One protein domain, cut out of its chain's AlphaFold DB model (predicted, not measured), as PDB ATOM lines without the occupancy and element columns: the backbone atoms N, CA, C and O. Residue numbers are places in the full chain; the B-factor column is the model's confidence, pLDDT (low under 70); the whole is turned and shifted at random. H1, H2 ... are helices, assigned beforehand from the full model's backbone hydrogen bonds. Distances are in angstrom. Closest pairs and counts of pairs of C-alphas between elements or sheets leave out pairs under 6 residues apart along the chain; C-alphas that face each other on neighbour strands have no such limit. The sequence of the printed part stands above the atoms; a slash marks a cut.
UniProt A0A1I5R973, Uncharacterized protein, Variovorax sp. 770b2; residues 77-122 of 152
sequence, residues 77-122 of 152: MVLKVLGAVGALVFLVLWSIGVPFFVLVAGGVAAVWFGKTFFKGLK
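Overview. This is residues 77 to 122 of the 152 residues of an uncharacterized protein of Variovorax sp. 770b2 (UniProt A0A1I5R973). Two long helices meet near their ends and make an open V, with the corner at the tight link of residues 96 to 99. H1 is one arm and H2 the other, and most of each arm sticks out free of the other. The printed part has 46 residues with two named helices, H1 then H2, and no named strand; the class is all helix. It is loose, with a radius of gyration of the C-alphas of 12.9 A, and flat, spanning 36 by 29 by 12 A.

Arrangement. H1, residues 77 to 95, and H2, residues 100 to 120, are close but not clearly touching; their closest C-alphas, those of Trp 94 and Phe 100, are 7.6 A apart. They run opposite ways at a steep tilt of 54 degrees. Residues 77 to 89 of H1 stand free, as do residues 104 to 122, of which 104 to 120 belong to H2. Every O i to N i+4 pair is within hydrogen-bond range in H1, and 16 of 17 in H2.

Along the chain. H1 begins at C-alpha 77 (129.327, 115.289, 139.355) and is 26.4 A long from first to last C-alpha. H2 begins at C-alpha 100 (114.708, 126.984, 120.278), ends at C-alpha 120 (103.992, 132.250, 147.139) and is 29.4 A long.

Size, cuts and confidence. The two C-alphas farthest apart, those of Gly 97 and Lys 122, are 36.6 A apart. The printed part has no cut. The mean pLDDT of the printed part is 79.7, and residues 117 to 122 are under 70.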
ATOM      1  N   MET A  77     130.173 116.419 139.719       84.88
ATOM      2  CA  MET A  77     129.327 115.289 139.355       84.88
ATOM      3  C   MET A  77     127.852 115.682 139.263       84.88
ATOM      4  O   MET A  77     127.197 115.346 138.278       84.88
ATOM      5  N   VAL A  78     127.344 116.465 140.218       87.19
ATOM      6  CA  VAL A  78     125.977 117.012 140.165       87.19
ATOM      7  C   VAL A  78     125.820 117.919 138.952       87.19
ATOM      8  O   VAL A  78     124.822 117.819 138.245       87.19
ATOM      9  N   LEU A  79     126.823 118.743 138.647       87.75
ATOM     10  CA  LEU A  79     126.790 119.604 137.466       87.75
ATOM     11  C   LEU A  79     126.770 118.792 136.161       87.75
ATOM     12  O   LEU A  79     126.011 119.114 135.249       87.75
ATOM     13  N   LYS A  80     127.569 117.722 136.075       89.38
ATOM     14  CA  LYS A  80     127.575 116.805 134.925       89.38
ATOM     15  C   LYS A  80     126.245 116.088 134.759       89.38
ATOM     16  O   LYS A  80     125.736 116.028 133.646       89.38
ATOM     17  N   VAL A  81     125.680 115.565 135.845       91.69
ATOM     18  CA  VAL A  81     124.393 114.861 135.817       91.69
ATOM     19  C   VAL A  81     123.272 115.826 135.450       91.69
ATOM     20  O   VAL A  81     122.505 115.538 134.538       91.69
ATOM     21  N   LEU A  82     123.208 116.997 136.083       90.00
ATOM     22  CA  LEU A  82     122.191 118.005 135.796       90.00
ATOM     23  C   LEU A  82     122.309 118.528 134.360       90.00
ATOM     24  O   LEU A  82     121.301 118.676 133.674       90.00
ATOM     25  N   GLY A  83     123.538 118.747 133.886       90.06
ATOM     26  CA  GLY A  83     123.818 119.120 132.503       90.06
ATOM     27  C   GLY A  83     123.420 118.028 131.510       90.06
ATOM     28  O   GLY A  83     122.774 118.328 130.512       90.06
ATOM     29  N   ALA A  84     123.738 116.762 131.795       90.38
ATOM     30  CA  ALA A  84     123.383 115.630 130.941       90.38
ATOM     31  C   ALA A  84     121.867 115.409 130.884       90.38
ATOM     32  O   ALA A  84     121.316 115.235 129.801       90.38
ATOM     33  N   VAL A  85     121.181 115.479 132.026       91.69
ATOM     34  CA  VAL A  85     119.715 115.393 132.095       91.69
ATOM     35  C   VAL A  85     119.084 116.568 131.355       91.69
ATOM     36  O   VAL A  85     118.191 116.359 130.538       91.69
ATOM     37  N   GLY A  86     119.573 117.791 131.574       86.44
ATOM     38  CA  GLY A  86     119.101 118.976 130.860       86.44
ATOM     39  C   GLY A  86     119.282 118.853 129.346       86.44
ATOM     40  O   GLY A  86     118.350 119.132 128.594       86.44
ATOM     41  N   ALA A  87     120.440 118.368 128.896       88.50
ATOM     42  CA  ALA A  87     120.724 118.126 127.484       88.50
ATOM     43  C   ALA A  87     119.836 117.024 126.892       88.50
ATOM     44  O   ALA A  87     119.362 117.168 125.769       88.50
ATOM     45  N   LEU A  88     119.562 115.954 127.642       89.38
ATOM     46  CA  LEU A  88     118.671 114.879 127.211       89.38
ATOM     47  C   LEU A  88     117.233 115.386 127.046       89.38
ATOM     48  O   LEU A  88     116.608 115.149 126.017       89.38
ATOM     49  N   VAL A  89     116.722 116.126 128.033       85.81
ATOM     50  CA  VAL A  89     115.385 116.737 127.977       85.81
ATOM     51  C   VAL A  89     115.292 117.719 126.810       85.81
ATOM     52  O   VAL A  89     114.317 117.686 126.060       85.81
ATOM     53  N   PHE A  90     116.321 118.547 126.619       84.19
ATOM     54  CA  PHE A  90     116.424 119.444 125.473       84.19
ATOM     55  C   PHE A  90     116.390 118.671 124.150       84.19
ATOM     56  O   PHE A  90     115.629 119.037 123.263       84.19
ATOM     57  N   LEU A  91     117.156 117.582 124.026       86.62
ATOM     58  CA  LEU A  91     117.216 116.759 122.817       86.62
ATOM     59  C   LEU A  91     115.869 116.094 122.502       86.62
ATOM     60  O   LEU A  91     115.459 116.057 121.342       86.62
ATOM     61  N   VAL A  92     115.157 115.605 123.519       87.06
ATOM     62  CA  VAL A  92     113.810 115.034 123.365       87.06
ATOM     63  C   VAL A  92     112.815 116.097 122.891       87.06
ATOM     64  O   VAL A  92     112.108 115.867 121.913       87.06
ATOM     65  N   LEU A  93     112.788 117.279 123.519       81.06
ATOM     66  CA  LEU A  93     111.898 118.372 123.100       81.06
ATOM     67  C   LEU A  93     112.242 118.896 121.702       81.06
ATOM     68  O   LEU A  93     111.346 119.156 120.899       81.06
ATOM     69  N   TRP A  94     113.533 119.016 121.402       82.62
ATOM     70  CA  TRP A  94     114.020 119.382 120.077       82.62
ATOM     71  C   TRP A  94     113.568 118.369 119.021       82.62
ATOM     72  O   TRP A  94     113.131 118.757 117.941       82.62
ATOM     73  N   SER A  95     113.598 117.071 119.345       81.06
ATOM     74  CA  SER A  95     113.179 115.999 118.428       81.06
ATOM     75  C   SER A  95     111.676 116.020 118.119       81.06
ATOM     76  O   SER A  95     111.255 115.503 117.091       81.06
ATOM     77  N   ILE A  96     110.869 116.651 118.977       81.75
ATOM     78  CA  ILE A  96     109.425 116.873 118.778       81.75
ATOM     79  C   ILE A  96     109.167 118.122 117.900       81.75
ATOM     80  O   ILE A  96     108.028 118.422 117.551       81.75
ATOM     81  N   GLY A  97     110.217 118.846 117.488       75.44
ATOM     82  CA  GLY A  97     110.117 120.033 116.633       75.44
ATOM     83  C   GLY A  97     109.849 121.328 117.400       75.44
ATOM     84  O   GLY A  97     109.449 122.325 116.800       75.44
ATOM     85  N   VAL A  98     110.060 121.332 118.723       75.44
ATOM     86  CA  VAL A  98     109.912 122.536 119.546       75.44
ATOM     87  C   VAL A  98     111.022 123.535 119.176       75.44
ATOM     88  O   VAL A  98     112.202 123.232 119.368       75.44
ATOM     89  N   PRO A  99     110.683 124.734 118.665       74.25
ATOM     90  CA  PRO A  99     111.680 125.714 118.262       74.25
ATOM     91  C   PRO A  99     112.501 126.198 119.462       74.25
ATOM     92  O   PRO A  99     111.970 126.378 120.560       74.25
ATOM     93  N   PHE A 100     113.782 126.509 119.238       72.69
ATOM     94  CA  PHE A 100     114.708 126.984 120.278       72.69
ATOM     95  C   PHE A 100     114.150 128.154 121.106       72.69
ATOM     96  O   PHE A 100     114.334 128.211 122.318       72.69
ATOM     97  N   PHE A 101     113.395 129.060 120.476       72.69
ATOM     98  CA  PHE A 101     112.764 130.192 121.158       72.69
ATOM     99  C   PHE A 101     111.725 129.765 122.203       72.69
ATOM    100  O   PHE A 101     111.625 130.403 123.246       72.69
ATOM    101  N   VAL A 102     111.001 128.666 121.972       79.69
ATOM    102  CA  VAL A 102     110.043 128.103 122.937       79.69
ATOM    103  C   VAL A 102     110.777 127.429 124.094       79.69
ATOM    104  O   VAL A 102     110.326 127.516 125.229       79.69
ATOM    105  N   LEU A 103     111.941 126.826 123.845       74.69
ATOM    106  CA  LEU A 103     112.804 126.269 124.892       74.69
ATOM    107  C   LEU A 103     113.397 127.365 125.785       74.69
ATOM    108  O   LEU A 103     113.370 127.245 127.007       74.69
ATOM    109  N   VAL A 104     113.873 128.461 125.191       81.69
ATOM    110  CA  VAL A 104     114.371 129.622 125.943       81.69
ATOM    111  C   VAL A 104     113.231 130.297 126.706       81.69
ATOM    112  O   VAL A 104     113.371 130.555 127.901       81.69
ATOM    113  N   ALA A 105     112.081 130.522 126.064       84.06
ATOM    114  CA  ALA A 105     110.902 131.086 126.717       84.06
ATOM    115  C   ALA A 105     110.385 130.177 127.841       84.06
ATOM    116  O   ALA A 105     110.077 130.668 128.922       84.06
ATOM    117  N   GLY A 106     110.359 128.862 127.625       84.94
ATOM    118  CA  GLY A 106     110.001 127.856 128.621       84.94
ATOM    119  C   GLY A 106     110.987 127.817 129.783       84.94
ATOM    120  O   GLY A 106     110.561 127.747 130.929       84.94
ATOM    121  N   GLY A 107     112.288 127.953 129.523       82.56
ATOM    122  CA  GLY A 107     113.315 128.072 130.559       82.56
ATOM    123  C   GLY A 107     113.146 129.336 131.403       82.56
ATOM    124  O   GLY A 107     113.141 129.264 132.631       82.56
ATOM    125  N   VAL A 108     112.928 130.491 130.767       84.19
ATOM    126  CA  VAL A 108     112.665 131.760 131.469       84.19
ATOM    127  C   VAL A 108     111.356 131.685 132.257       84.19
ATOM    128  O   VAL A 108     111.323 132.077 133.425       84.19
ATOM    129  N   ALA A 109     110.299 131.131 131.661       83.81
ATOM    130  CA  ALA A 109     109.014 130.923 132.314       83.81
ATOM    131  C   ALA A 109     109.132 129.944 133.484       83.81
ATOM    132  O   ALA A 109     108.576 130.214 134.539       83.81
ATOM    133  N   ALA A 110     109.904 128.865 133.360       80.94
ATOM    134  CA  ALA A 110     110.144 127.904 134.432       80.94
ATOM    135  C   ALA A 110     110.939 128.527 135.586       80.94
ATOM    136  O   ALA A 110     110.600 128.308 136.746       80.94
ATOM    137  N   VAL A 111     111.949 129.354 135.300       83.69
ATOM    138  CA  VAL A 111     112.697 130.088 136.334       83.69
ATOM    139  C   VAL A 111     111.813 131.138 137.007       83.69
ATOM    140  O   VAL A 111     111.853 131.290 138.228       83.69
ATOM    141  N   TRP A 112     110.985 131.852 136.243       83.25
ATOM    142  CA  TRP A 112     110.059 132.846 136.783       83.25
ATOM    143  C   TRP A 112     108.940 132.201 137.600       83.25
ATOM    144  O   TRP A 112     108.640 132.668 138.698       83.25
ATOM    145  N   PHE A 113     108.376 131.097 137.115       81.69
ATOM    146  CA  PHE A 113     107.356 130.314 137.799       81.69
ATOM    147  C   PHE A 113     107.939 129.647 139.040       81.69
ATOM    148  O   PHE A 113     107.352 129.754 140.103       81.69
ATOM    149  N   GLY A 114     109.146 129.089 138.970       73.19
ATOM    150  CA  GLY A 114     109.887 128.629 140.140       73.19
ATOM    151  C   GLY A 114     110.061 129.754 141.164       73.19
ATOM    152  O   GLY A 114     109.670 129.637 142.318       73.19
ATOM    153  N   LYS A 115     110.545 130.923 140.744       70.31
ATOM    154  CA  LYS A 115     110.757 132.043 141.670       70.31
ATOM    155  C   LYS A 115     109.455 132.628 142.229       70.31
ATOM    156  O   LYS A 115     109.473 133.145 143.339       70.31
ATOM    157  N   THR A 116     108.349 132.570 141.494       71.38
ATOM    158  CA  THR A 116     107.060 133.174 141.883       71.38
ATOM    159  C   THR A 116     106.199 132.193 142.676       71.38
ATOM    160  O   THR A 116     105.679 132.534 143.736       71.38
ATOM    161  N   PHE A 117     106.124 130.943 142.227       65.56
ATOM    162  CA  PHE A 117     105.377 129.864 142.864       65.56
ATOM    163  C   PHE A 117     106.061 129.391 144.151       65.56
ATOM    164  O   PHE A 117     105.382 129.247 145.159       65.56
ATOM    165  N   PHE A 118     107.395 129.262 144.192       63.25
ATOM    166  CA  PHE A 118     108.104 128.910 145.438       63.25
ATOM    167  C   PHE A 118     108.200 130.073 146.435       63.25
ATOM    168  O   PHE A 118     108.447 129.843 147.614       63.25
ATOM    169  N   LYS A 119     107.998 131.324 145.997       58.50
ATOM    170  CA  LYS A 119     107.833 132.460 146.921       58.50
ATOM    171  C   LYS A 119     106.424 132.525 147.512       58.50
ATOM    172  O   LYS A 119     106.284 132.901 148.672       58.50
ATOM    173  N   GLY A 120     105.398 132.204 146.720       58.69
ATOM    174  CA  GLY A 120     103.992 132.250 147.139       58.69
ATOM    175  C   GLY A 120     103.545 131.018 147.925       58.69
ATOM    176  O   GLY A 120     102.754 131.125 148.860       58.69
ATOM    177  N   LEU A 121     104.091 129.847 147.603       55.38
ATOM    178  CA  LEU A 121     103.915 128.658 148.411       55.38
ATOM    179  C   LEU A 121     104.990 128.659 149.492       55.38
ATOM    180  O   LEU A 121     106.156 128.380 149.227       55.38
ATOM    181  N   LYS A 122     104.565 128.868 150.743       57.31
ATOM    182  CA  LYS A 122     105.262 128.428 151.966       57.31
ATOM    183  C   LYS A 122     105.428 126.894 152.000       57.31
ATOM    184  O   LYS A 122     105.240 126.257 153.030       57.31
TER     185      LYS A 122